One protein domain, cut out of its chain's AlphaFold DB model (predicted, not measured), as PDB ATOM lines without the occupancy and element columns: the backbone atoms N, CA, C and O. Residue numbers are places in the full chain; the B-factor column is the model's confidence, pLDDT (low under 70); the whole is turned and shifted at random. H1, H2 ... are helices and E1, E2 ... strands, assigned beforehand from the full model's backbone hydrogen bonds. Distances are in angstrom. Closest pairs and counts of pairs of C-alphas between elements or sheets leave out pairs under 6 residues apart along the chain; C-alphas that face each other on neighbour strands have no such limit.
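AT A GLANCE: This is residues 13 to 98 of the 98 residues of an uncharacterized protein of Bacteroides heparinolyticus (UniProt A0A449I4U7). A twisted sheet of five strands curls round one helix, H1, which packs on one face and leaves the other bare. The hairpin of E3 and E4 reaches past the other strands with residues 45 to 55, a two-stranded arm toward one end of the long axis. The printed part has 86 residues, in the order E1, E2, E3, E4, E5, H1; the sheet has that same strand order and is antiparallel throughout, a meander, each strand the antiparallel neighbour of the one before. The class is mixed, in two layers, helix on sheet; the whole is only just compact, close to loose, with a radius of gyration of the C-alphas of 14.0 A and spans of 50 by 26 by 16 A.

HOW THE PARTS SIT: E3, residues 34 to 48, bends by 63 degrees at residue 37. It forms hairpins with E2, residues 22 to 31 (N 25 and O 41, 2.8 A), and E4, residues 52 to 64 (N 40 and O 61, 2.8 A). The edge strands are E1, residues 13 to 19, beside E2 (N 15 and O 26, 2.8 A), and E5, residues 67 to 71, beside E4 (N 62 and O 69, 2.9 A). H1, residues 78 to 97, is on the sheet; its closest C-alphas to E3 are those of Ile 96 and Gly 34, 7.1 A. H1 and E5 are near each other, while E1 and E5 are apart. Every O i to N i+4 pair in H1 is within hydrogen-bond range.

IN THESE COORDINATES: E1 begins at C-alpha 13 (-27.704, 3.427, 30.965). E3 spans 41.4 A, E4 36.2 A, E2 28.9 A, E1 19.9 A and E5 13.5 A. H1 spans 28.8 A and ends at C-alpha 97 (-18.325, 11.062, 39.743).

THE WHOLE: The farthest C-alphas, of Asp 32 and Glu 50, are 49.9 A apart. The printed part has no cut and no long link. No printed residue is under 70.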
ATOM      1  N   VAL A  13     -28.485   4.662  30.916       97.56
ATOM      2  CA  VAL A  13     -27.704   3.427  30.965       97.56
ATOM      3  C   VAL A  13     -28.618   2.258  31.317       97.56
ATOM      4  O   VAL A  13     -29.475   2.354  32.199       97.56
ATOM      5  N   THR A  14     -28.409   1.140  30.625       98.00
ATOM      6  CA  THR A  14     -29.013  -0.158  30.933       98.00
ATOM      7  C   THR A  14     -27.900  -1.119  31.319       98.00
ATOM      8  O   THR A  14     -26.962  -1.324  30.551       98.00
ATOM      9  N   ALA A  15     -28.017  -1.714  32.499       97.50
ATOM     10  CA  ALA A  15     -27.032  -2.608  33.084       97.50
ATOM     11  C   ALA A  15     -27.711  -3.826  33.723       97.50
ATOM     12  O   ALA A  15     -28.935  -3.909  33.861       97.50
ATOM     13  N   THR A  16     -26.911  -4.815  34.104       97.38
ATOM     14  CA  THR A  16     -27.386  -5.988  34.838       97.38
ATOM     15  C   THR A  16     -26.379  -6.358  35.907       97.38
ATOM     16  O   THR A  16     -25.194  -6.473  35.613       97.38
ATOM     17  N   ALA A  17     -26.863  -6.599  37.121       96.75
ATOM     18  CA  ALA A  17     -26.076  -7.191  38.195       96.75
ATOM     19  C   ALA A  17     -26.600  -8.596  38.518       96.75
ATOM     20  O   ALA A  17     -27.762  -8.914  38.249       96.75
ATOM     21  N   LYS A  18     -25.751  -9.458  39.083       95.69
ATOM     22  CA  LYS A  18     -26.122 -10.829  39.458       95.69
ATOM     23  C   LYS A  18     -25.678 -11.136  40.880       95.69
ATOM     24  O   LYS A  18     -24.570 -10.775  41.264       95.69
ATOM     25  N   ASN A  19     -26.526 -11.827  41.634       93.88
ATOM     26  CA  ASN A  19     -26.180 -12.360  42.947       93.88
ATOM     27  C   ASN A  19     -26.938 -13.672  43.192       93.88
ATOM     28  O   ASN A  19     -28.164 -13.671  43.322       93.88
ATOM     29  N   GLY A  20     -26.205 -14.788  43.235       92.69
ATOM     30  CA  GLY A  20     -26.785 -16.127  43.348       92.69
ATOM     31  C   GLY A  20     -27.780 -16.417  42.220       92.69
ATOM     32  O   GLY A  20     -27.466 -16.237  41.046       92.69
ATOM     33  N   GLU A  21     -28.987 -16.834  42.594       94.75
ATOM     34  CA  GLU A  21     -30.096 -17.121  41.671       94.75
ATOM     35  C   GLU A  21     -30.813 -15.857  41.171       94.75
ATOM     36  O   GLU A  21     -31.826 -15.969  40.495       94.75
ATOM     37  N   TYR A  22     -30.357 -14.648  41.507       96.50
ATOM     38  CA  TYR A  22     -31.065 -13.416  41.164       96.50
ATOM     39  C   TYR A  22     -30.289 -12.560  40.161       96.50
ATOM     40  O   TYR A  22     -29.105 -12.260  40.338       96.50
ATOM     41  N   GLU A  23     -30.997 -12.108  39.129       97.75
ATOM     42  CA  GLU A  23     -30.563 -11.085  38.183       97.75
ATOM     43  C   GLU A  23     -31.303  -9.771  38.459       97.75
ATOM     44  O   GLU A  23     -32.526  -9.738  38.621       97.75
ATOM     45  N   TYR A  24     -30.548  -8.679  38.482       98.31
ATOM     46  CA  TYR A  24     -31.016  -7.326  38.749       98.31
ATOM     47  C   TYR A  24     -30.870  -6.524  37.461       98.31
ATOM     48  O   TYR A  24     -29.773  -6.086  37.117       98.31
ATOM     49  N   GLY A  25     -31.964  -6.364  36.719       98.31
ATOM     50  CA  GLY A  25     -32.000  -5.516  35.532       98.31
ATOM     51  C   GLY A  25     -32.110  -4.054  35.945       98.31
ATOM     52  O   GLY A  25     -33.154  -3.647  36.461       98.31
ATOM     53  N   VAL A  26     -31.056  -3.272  35.715       98.38
ATOM     54  CA  VAL A  26     -30.949  -1.881  36.165       98.38
ATOM     55  C   VAL A  26     -31.051  -0.947  34.967       98.38
ATOM     56  O   VAL A  26     -30.309  -1.078  34.000       98.38
ATOM     57  N   ASN A  27     -31.959   0.018  35.033       98.31
ATOM     58  CA  ASN A  27     -32.041   1.119  34.083       98.31
ATOM     59  C   ASN A  27     -31.940   2.416  34.865       98.31
ATOM     60  O   ASN A  27     -32.784   2.669  35.726       98.31
ATOM     61  N   TYR A  28     -30.941   3.237  34.573       97.62
ATOM     62  CA  TYR A  28     -30.763   4.503  35.265       97.62
ATOM     63  C   TYR A  28     -30.455   5.635  34.302       97.62
ATOM     64  O   TYR A  28     -29.973   5.429  33.189       97.62
ATOM     65  N   ASN A  29     -30.771   6.852  34.725       96.56
ATOM     66  CA  ASN A  29     -30.319   8.054  34.062       96.56
ATOM     67  C   ASN A  29     -29.752   9.047  35.067       96.56
ATOM     68  O   ASN A  29     -30.135   9.093  36.239       96.56
ATOM     69  N   PHE A  30     -28.821   9.851  34.580       95.38
ATOM     70  CA  PHE A  30     -28.157  10.863  35.376       95.38
ATOM     71  C   PHE A  30     -27.947  12.137  34.573       95.38
ATOM     72  O   PHE A  30     -27.832  12.124  33.342       95.38
ATOM     73  N   ALA A  31     -27.947  13.242  35.297       94.31
ATOM     74  CA  ALA A  31     -27.715  14.588  34.805       94.31
ATOM     75  C   ALA A  31     -27.062  15.390  35.931       94.31
ATOM     76  O   ALA A  31     -27.278  15.087  37.102       94.31
ATOM     77  N   ASP A  32     -26.258  16.391  35.578       91.44
ATOM     78  CA  ASP A  32     -25.655  17.326  36.539       91.44
ATOM     79  C   ASP A  32     -24.911  16.641  37.709       91.44
ATOM     80  O   ASP A  32     -24.935  17.115  38.843       91.44
ATOM     81  N   GLY A  33     -24.261  15.502  37.436       89.25
ATOM     82  CA  GLY A  33     -23.508  14.728  38.432       89.25
ATOM     83  C   GLY A  33     -24.369  13.918  39.408       89.25
ATOM     84  O   GLY A  33     -23.856  13.433  40.410       89.25
ATOM     85  N   GLY A  34     -25.672  13.764  39.149       93.00
ATOM     86  CA  GLY A  34     -26.581  13.028  40.024       93.00
ATOM     87  C   GLY A  34     -27.514  12.076  39.282       93.00
ATOM     88  O   GLY A  34     -27.943  12.327  38.156       93.00
ATOM     89  N   ILE A  35     -27.875  10.982  39.954       95.88
ATOM     90  CA  ILE A  35     -28.923  10.067  39.490       95.88
ATOM     91  C   ILE A  35     -30.262  10.811  39.505       95.88
ATOM     92  O   ILE A  35     -30.712  11.277  40.553       95.88
ATOM     93  N   VAL A  36     -30.922  10.877  38.351       95.56
ATOM     94  CA  VAL A  36     -32.276  11.434  38.220       95.56
ATOM     95  C   VAL A  36     -33.303  10.351  38.546       95.56
ATOM     96  O   VAL A  36     -34.204  10.560  39.362       95.56
ATOM     97  N   ASN A  37     -33.141   9.178  37.936       97.06
ATOM     98  CA  ASN A  37     -33.978   8.011  38.154       97.06
ATOM     99  C   ASN A  37     -33.162   6.726  37.993       97.06
ATOM    100  O   ASN A  37     -32.343   6.613  37.084       97.06
ATOM    101  N   LEU A  38     -33.432   5.732  38.832       98.38
ATOM    102  CA  LEU A  38     -32.898   4.382  38.719       98.38
ATOM    103  C   LEU A  38     -34.022   3.390  39.006       98.38
ATOM    104  O   LEU A  38     -34.680   3.468  40.039       98.38
ATOM    105  N   GLN A  39     -34.237   2.461  38.084       98.38
ATOM    106  CA  GLN A  39     -35.182   1.358  38.184       98.38
ATOM    107  C   GLN A  39     -34.402   0.047  38.205       98.38
ATOM    108  O   GLN A  39     -33.564  -0.185  37.340       98.38
ATOM    109  N   CYS A  40     -34.712  -0.825  39.157       98.50
ATOM    110  CA  CYS A  40     -34.087  -2.128  39.316       98.50
ATOM    111  C   CYS A  40     -35.169  -3.209  39.384       98.50
ATOM    112  O   CYS A  40     -35.909  -3.292  40.361       98.50
ATOM    113  N   ASN A  41     -35.254  -4.048  38.356       98.31
ATOM    114  CA  ASN A  41     -36.166  -5.188  38.316       98.31
ATOM    115  C   ASN A  41     -35.422  -6.455  38.734       98.31
ATOM    116  O   ASN A  41     -34.351  -6.745  38.203       98.31
ATOM    117  N   VAL A  42     -36.002  -7.218  39.655       98.06
ATOM    118  CA  VAL A  42     -35.411  -8.444  40.190       98.06
ATOM    119  C   VAL A  42     -36.075  -9.646  39.536       98.06
ATOM    120  O   VAL A  42     -37.300  -9.790  39.556       98.06
ATOM    121  N   THR A  43     -35.259 -10.514  38.952       97.56
ATOM    122  CA  THR A  43     -35.687 -11.775  38.342       97.56
ATOM    123  C   THR A  43     -34.927 -12.912  38.996       97.56
ATOM    124  O   THR A  43     -33.702 -12.884  39.048       97.56
ATOM    125  N   LYS A  44     -35.646 -13.922  39.476       96.00
ATOM    126  CA  LYS A  44     -35.060 -15.175  39.934       96.00
ATOM    127  C   LYS A  44     -34.860 -16.101  38.742       96.00
ATOM    128  O   LYS A  44     -35.781 -16.301  37.952       96.00
ATOM    129  N   VAL A  45     -33.662 -16.646  38.624       95.06
ATOM    130  CA  VAL A  45     -33.218 -17.570  37.589       95.06
ATOM    131  C   VAL A  45     -32.907 -18.899  38.263       95.06
ATOM    132  O   VAL A  45     -31.946 -19.014  39.021       95.06
ATOM    133  N   THR A  46     -33.741 -19.899  38.003       92.69
ATOM    134  CA  THR A  46     -33.575 -21.262  38.516       92.69
ATOM    135  C   THR A  46     -33.353 -22.207  37.352       92.69
ATOM    136  O   THR A  46     -34.130 -22.184  36.400       92.69
ATOM    137  N   THR A  47     -32.351 -23.071  37.440       90.88
ATOM    138  CA  THR A  47     -32.067 -24.064  36.399       90.88
ATOM    139  C   THR A  47     -32.276 -25.458  36.962       90.88
ATOM    140  O   THR A  47     -31.688 -25.799  37.986       90.88
ATOM    141  N   THR A  48     -33.098 -26.271  36.296       87.94
ATOM    142  CA  THR A  48     -33.271 -27.693  36.638       87.94
ATOM    143  C   THR A  48     -32.957 -28.579  35.434       87.94
ATOM    144  O   THR A  48     -33.079 -28.137  34.291       87.94
ATOM    145  N   GLU A  49     -32.557 -29.830  35.677       86.62
ATOM    146  CA  GLU A  49     -32.257 -30.793  34.604       86.62
ATOM    147  C   GLU A  49     -33.493 -31.136  33.753       86.62
ATOM    148  O   GLU A  49     -33.362 -31.442  32.572       86.62
ATOM    149  N   GLU A  50     -34.693 -31.046  34.333       85.38
ATOM    150  CA  GLU A  50     -35.951 -31.414  33.674       85.38
ATOM    151  C   GLU A  50     -36.566 -30.265  32.863       85.38
ATOM    152  O   GLU A  50     -37.123 -30.493  31.788       85.38
ATOM    153  N   THR A  51     -36.495 -29.027  33.371       82.81
ATOM    154  CA  THR A  51     -37.204 -27.871  32.789       82.81
ATOM    155  C   THR A  51     -36.290 -26.817  32.165       82.81
ATOM    156  O   THR A  51     -36.788 -25.908  31.498       82.81
ATOM    157  N   GLY A  52     -34.971 -26.940  32.338       89.81
ATOM    158  CA  GLY A  52     -33.998 -25.951  31.877       89.81
ATOM    159  C   GLY A  52     -33.992 -24.676  32.727       89.81
ATOM    160  O   GLY A  52     -34.375 -24.692  33.897       89.81
ATOM    161  N   GLU A  53     -33.510 -23.574  32.147       93.19
ATOM    162  CA  GLU A  53     -33.500 -22.260  32.800       93.19
ATOM    163  C   GLU A  53     -34.922 -21.683  32.854       93.19
ATOM    164  O   GLU A  53     -35.571 -21.468  31.828       93.19
ATOM    165  N   GLN A  54     -35.391 -21.387  34.061       94.06
ATOM    166  CA  GLN A  54     -36.644 -20.700  34.325       94.06
ATOM    167  C   GLN A  54     -36.367 -19.328  34.927       94.06
ATOM    168  O   GLN A  54     -35.589 -19.190  35.869       94.06
ATOM    169  N   ARG A  55     -37.044 -18.312  34.391       95.06
ATOM    170  CA  ARG A  55     -36.949 -16.921  34.838       95.06
ATOM    171  C   ARG A  55     -38.288 -16.471  35.408       95.06
ATOM    172  O   ARG A  55     -39.296 -16.517  34.708       95.06
ATOM    173  N   SER A  56     -38.285 -16.009  36.652       95.00
ATOM    174  CA  SER A  56     -39.477 -15.533  37.363       95.00
ATOM    175  C   SER A  56     -39.253 -14.119  37.879       95.00
ATOM    176  O   SER A  56     -38.292 -13.872  38.599       95.00
ATOM    177  N   TYR A  57     -40.129 -13.177  37.525       96.12
ATOM    178  CA  TYR A  57     -40.077 -11.825  38.086       96.12
ATOM    179  C   TYR A  57     -40.478 -11.853  39.564       96.12
ATOM    180  O   TYR A  57     -41.512 -12.419  39.919       96.12
ATOM    181  N   VAL A  58     -39.658 -11.229  40.407       95.44
ATOM    182  CA  VAL A  58     -39.783 -11.284  41.871       95.44
ATOM    183  C   VAL A  58     -40.268  -9.959  42.442       95.44
ATOM    184  O   VAL A  58     -41.004  -9.923  43.423       95.44
ATOM    185  N   GLY A  59     -39.880  -8.851  41.824       97.62
ATOM    186  CA  GLY A  59     -40.219  -7.528  42.313       97.62
ATOM    187  C   GLY A  59     -39.310  -6.466  41.730       97.62
ATOM    188  O   GLY A  59     -38.534  -6.712  40.803       97.62
ATOM    189  N   SER A  60     -39.416  -5.261  42.268       98.06
ATOM    190  CA  SER A  60     -38.600  -4.141  41.823       98.06
ATOM    191  C   SER A  60     -38.292  -3.153  42.930       98.06
ATOM    192  O   SER A  60     -38.964  -3.085  43.960       98.06
ATOM    193  N   MET A  61     -37.248  -2.374  42.691       98.38
ATOM    194  CA  MET A  61     -36.815  -1.266  43.526       98.38
ATOM    195  C   MET A  61     -36.532  -0.070  42.631       98.38
ATOM    196  O   MET A  61     -36.146  -0.231  41.471       98.38
ATOM    197  N   SER A  62     -36.723   1.133  43.154       98.31
ATOM    198  CA  SER A  62     -36.417   2.349  42.412       98.31
ATOM    199  C   SER A  62     -35.875   3.450  43.305       98.31
ATOM    200  O   SER A  62     -36.137   3.477  44.507       98.31
ATOM    201  N   LEU A  63     -35.099   4.345  42.699       98.19
ATOM    202  CA  LEU A  63     -34.614   5.588  43.276       98.19
ATOM    203  C   LEU A  63     -35.018   6.715  42.327       98.19
ATOM    204  O   LEU A  63     -34.531   6.769  41.202       98.19
ATOM    205  N   SER A  64     -35.890   7.615  42.771       95.00
ATOM    206  CA  SER A  64     -36.341   8.753  41.966       95.00
ATOM    207  C   SER A  64     -36.400  10.009  42.822       95.00
ATOM    208  O   SER A  64     -37.038  10.019  43.879       95.00
ATOM    209  N   GLY A  65     -35.681  11.057  42.412       87.31
ATOM    210  CA  GLY A  65     -35.597  12.302  43.186       87.31
ATOM    211  C   GLY A  65     -35.150  12.088  44.641       87.31
ATOM    212  O   GLY A  65     -35.695  12.710  45.547       87.31
ATOM    213  N   GLY A  66     -34.232  11.143  44.878       88.50
ATOM    214  CA  GLY A  66     -33.744  10.779  46.216       88.50
ATOM    215  C   GLY A  66     -34.646   9.826  47.012       88.50
ATOM    216  O   GLY A  66     -34.210   9.291  48.031       88.50
ATOM    217  N   ASN A  67     -35.869   9.560  46.550       95.25
ATOM    218  CA  ASN A  67     -36.799   8.661  47.225       95.25
ATOM    219  C   ASN A  67     -36.606   7.230  46.745       95.25
ATOM    220  O   ASN A  67     -36.634   6.966  45.540       95.25
ATOM    221  N   LYS A  68     -36.453   6.311  47.697       97.44
ATOM    222  CA  LYS A  68     -36.382   4.878  47.428       97.44
ATOM    223  C   LYS A  68     -37.767   4.262  47.552       97.44
ATOM    224  O   LYS A  68     -38.510   4.591  48.475       97.44
ATOM    225  N   SER A  69     -38.100   3.357  46.645       97.31
ATOM    226  CA  SER A  69     -39.320   2.559  46.731       97.31
ATOM    227  C   SER A  69     -39.026   1.097  46.433       97.31
ATOM    228  O   SER A  69     -38.076   0.779  45.717       97.31
ATOM    229  N   THR A  70     -39.832   0.210  47.007       97.19
ATOM    230  CA  THR A  70     -39.713  -1.239  46.844       97.19
ATOM    231  C   THR A  70     -41.092  -1.821  46.571       97.19
ATOM    232  O   THR A  70     -42.057  -1.455  47.243       97.19
ATOM    233  N   SER A  71     -41.184  -2.747  45.627       97.69
ATOM    234  CA  SER A  71     -42.416  -3.443  45.265       97.69
ATOM    235  C   SER A  71     -42.127  -4.936  45.144       97.69
ATOM    236  O   SER A  71     -41.608  -5.396  44.126       97.69
ATOM    237  N   PHE A  72     -42.435  -5.674  46.209       96.56
ATOM    238  CA  PHE A  72     -42.239  -7.120  46.322       96.56
ATOM    239  C   PHE A  72     -43.497  -7.781  46.899       96.56
ATOM    240  O   PHE A  72     -44.219  -7.144  47.677       96.56
ATOM    241  N   PRO A  73     -43.777  -9.048  46.553       93.75
ATOM    242  CA  PRO A  73     -44.805  -9.826  47.226       93.75
ATOM    243  C   PRO A  73     -44.403 -10.087  48.684       93.75
ATOM    244  O   PRO A  73     -43.224 -10.169  49.015       93.75
ATOM    245  N   ALA A  74     -45.391 -10.283  49.561       90.12
ATOM    246  CA  ALA A  74     -45.161 -10.503  50.995       90.12
ATOM    247  C   ALA A  74     -44.356 -11.777  51.322       90.12
ATOM    248  O   ALA A  74     -43.912 -11.949  52.453       90.12
ATOM    249  N   THR A  75     -44.204 -12.683  50.355       89.88
ATOM    250  CA  THR A  75     -43.459 -13.938  50.490       89.88
ATOM    251  C   THR A  75     -41.963 -13.794  50.216       89.88
ATOM    252  O   THR A  75     -41.233 -14.741  50.487       89.88
ATOM    253  N   GLU A  76     -41.506 -12.669  49.654       90.44
ATOM    254  CA  GLU A  76     -40.094 -12.488  49.300       90.44
ATOM    255  C   GLU A  76     -39.271 -11.955  50.477       90.44
ATOM    256  O   GLU A  76     -39.698 -11.054  51.205       90.44
ATOM    257  N   GLU A  77     -38.043 -12.453  50.627       90.06
ATOM    258  CA  GLU A  77     -37.071 -11.886  51.559       90.06
ATOM    259  C   GLU A  77     -36.456 -10.597  50.987       90.06
ATOM    260  O   GLU A  77     -35.438 -10.588  50.296       90.06
ATOM    261  N   VAL A  78     -37.080  -9.462  51.300       93.62
ATOM    262  CA  VAL A  78     -36.713  -8.158  50.719       93.62
ATOM    263  C   VAL A  78     -35.339  -7.646  51.185       93.62
ATOM    264  O   VAL A  78     -34.692  -6.883  50.469       93.62
ATOM    265  N   ALA A  79     -34.859  -8.059  52.364       95.00
ATOM    266  CA  ALA A  79     -33.642  -7.511  52.973       95.00
ATOM    267  C   ALA A  79     -32.386  -7.712  52.104       95.00
ATOM    268  O   ALA A  79     -31.606  -6.775  51.922       95.00
ATOM    269  N   ALA A  80     -32.220  -8.901  51.515       93.56
ATOM    270  CA  ALA A  80     -31.090  -9.201  50.636       93.56
ATOM    271  C   ALA A  80     -31.132  -8.373  49.339       93.56
ATOM    272  O   ALA A  80     -30.103  -7.869  48.883       93.56
ATOM    273  N   HIS A  81     -32.326  -8.170  48.772       96.62
ATOM    274  CA  HIS A  81     -32.508  -7.343  47.579       96.62
ATOM    275  C   HIS A  81     -32.231  -5.868  47.853       96.62
ATOM    276  O   HIS A  81     -31.569  -5.219  47.047       96.62
ATOM    277  N   VAL A  82     -32.667  -5.352  49.005       97.06
ATOM    278  CA  VAL A  82     -32.370  -3.973  49.416       97.06
ATOM    279  C   VAL A  82     -30.867  -3.771  49.585       97.06
ATOM    280  O   VAL A  82     -30.338  -2.787  49.079       97.06
ATOM    281  N   ALA A  83     -30.153  -4.710  50.213       97.12
ATOM    282  CA  ALA A  83     -28.697  -4.614  50.340       97.12
ATOM    283  C   ALA A  83     -27.996  -4.569  48.968       97.12
ATOM    284  O   ALA A  83     -27.121  -3.729  48.750       97.12
ATOM    285  N   MET A  84     -28.422  -5.414  48.023       97.50
ATOM    286  CA  MET A  84     -27.912  -5.381  46.647       97.50
ATOM    287  C   MET A  84     -28.226  -4.048  45.953       97.50
ATOM    288  O   MET A  84     -27.390  -3.496  45.244       97.50
ATOM    289  N   PHE A  85     -29.424  -3.510  46.167       98.12
ATOM    290  CA  PHE A  85     -29.840  -2.239  45.585       98.12
ATOM    291  C   PHE A  85     -29.009  -1.057  46.086       98.12
ATOM    292  O   PHE A  85     -28.627  -0.203  45.290       98.12
ATOM    293  N   GLU A  86     -28.682  -1.020  47.378       97.88
ATOM    294  CA  GLU A  86     -27.779  -0.005  47.933       97.88
ATOM    295  C   GLU A  86     -26.373  -0.098  47.328       97.88
ATOM    296  O   GLU A  86     -25.787   0.934  47.002       97.88
ATOM    297  N   ALA A  87     -25.859  -1.316  47.123       98.19
ATOM    298  CA  ALA A  87     -24.570  -1.526  46.465       98.19
ATOM    299  C   ALA A  87     -24.584  -1.016  45.014       98.19
ATOM    300  O   ALA A  87     -23.688  -0.275  44.623       98.19
ATOM    301  N   ILE A  88     -25.645  -1.316  44.252       98.06
ATOM    302  CA  ILE A  88     -25.834  -0.802  42.884       98.06
ATOM    303  C   ILE A  88     -25.885   0.732  42.878       98.06
ATOM    304  O   ILE A  88     -25.265   1.364  42.029       98.06
ATOM    305  N   ILE A  89     -26.612   1.357  43.813       97.75
ATOM    306  CA  ILE A  89     -26.668   2.825  43.901       97.75
ATOM    307  C   ILE A  89     -25.281   3.410  44.188       97.75
ATOM    308  O   ILE A  89     -24.951   4.454  43.630       97.75
ATOM    309  N   ALA A  90     -24.500   2.785  45.073       97.31
ATOM    310  CA  ALA A  90     -23.149   3.240  45.388       97.31
ATOM    311  C   ALA A  90     -22.231   3.154  44.160       97.31
ATOM    312  O   ALA A  90     -21.611   4.153  43.812       97.31
ATOM    313  N   GLU A  91     -22.240   2.020  43.453       96.94
ATOM    314  CA  GLU A  91     -21.457   1.817  42.227       96.94
ATOM    315  C   GLU A  91     -21.820   2.842  41.141       96.94
ATOM    316  O   GLU A  91     -20.940   3.486  40.574       96.94
ATOM    317  N   VAL A  92     -23.116   3.087  40.912       96.00
ATOM    318  CA  VAL A  92     -23.568   4.096  39.938       96.00
ATOM    319  C   VAL A  92     -23.123   5.505  40.336       96.00
ATOM    320  O   VAL A  92     -22.786   6.310  39.473       96.00
ATOM    321  N   LYS A  93     -23.121   5.843  41.631       95.25
ATOM    322  CA  LYS A  93     -22.633   7.154  42.087       95.25
ATOM    323  C   LYS A  93     -21.136   7.316  41.841       95.25
ATOM    324  O   LYS A  93     -20.738   8.361  41.343       95.25
ATOM    325  N   GLU A  94     -20.343   6.289  42.140       95.00
ATOM    326  CA  GLU A  94     -18.905   6.290  41.855       95.00
ATOM    327  C   GLU A  94     -18.630   6.425  40.348       95.00
ATOM    328  O   GLU A  94     -17.742   7.178  39.961       95.00
ATOM    329  N   GLU A  95     -19.426   5.770  39.492       90.62
ATOM    330  CA  GLU A  95     -19.313   5.880  38.028       90.62
ATOM    331  C   GLU A  95     -19.644   7.290  37.508       90.62
ATOM    332  O   GLU A  95     -18.987   7.778  36.593       90.62
ATOM    333  N   ILE A  96     -20.654   7.956  38.078       92.00
ATOM    334  CA  ILE A  96     -21.065   9.309  37.659       92.00
ATOM    335  C   ILE A  96     -20.046  10.376  38.093       92.00
ATOM    336  O   ILE A  96     -19.944  11.421  37.446       92.00
ATOM    337  N   GLU A  97     -19.329  10.141  39.195       82.06
ATOM    338  CA  GLU A  97     -18.325  11.062  39.743       82.06
ATOM    339  C   GLU A  97     -16.921  10.895  39.124       82.06
ATOM    340  O   GLU A  97     -16.087  11.791  39.292       82.06
ATOM    341  N   ALA A  98     -16.659   9.781  38.427       73.94
ATOM    342  CA  ALA A  98     -15.376   9.444  37.798       73.94
ATOM    343  C   ALA A  98     -15.132  10.157  36.453       73.94
ATOM    344  O   ALA A  98     -13.968  10.565  36.221       73.94
TER     345      ALA A  98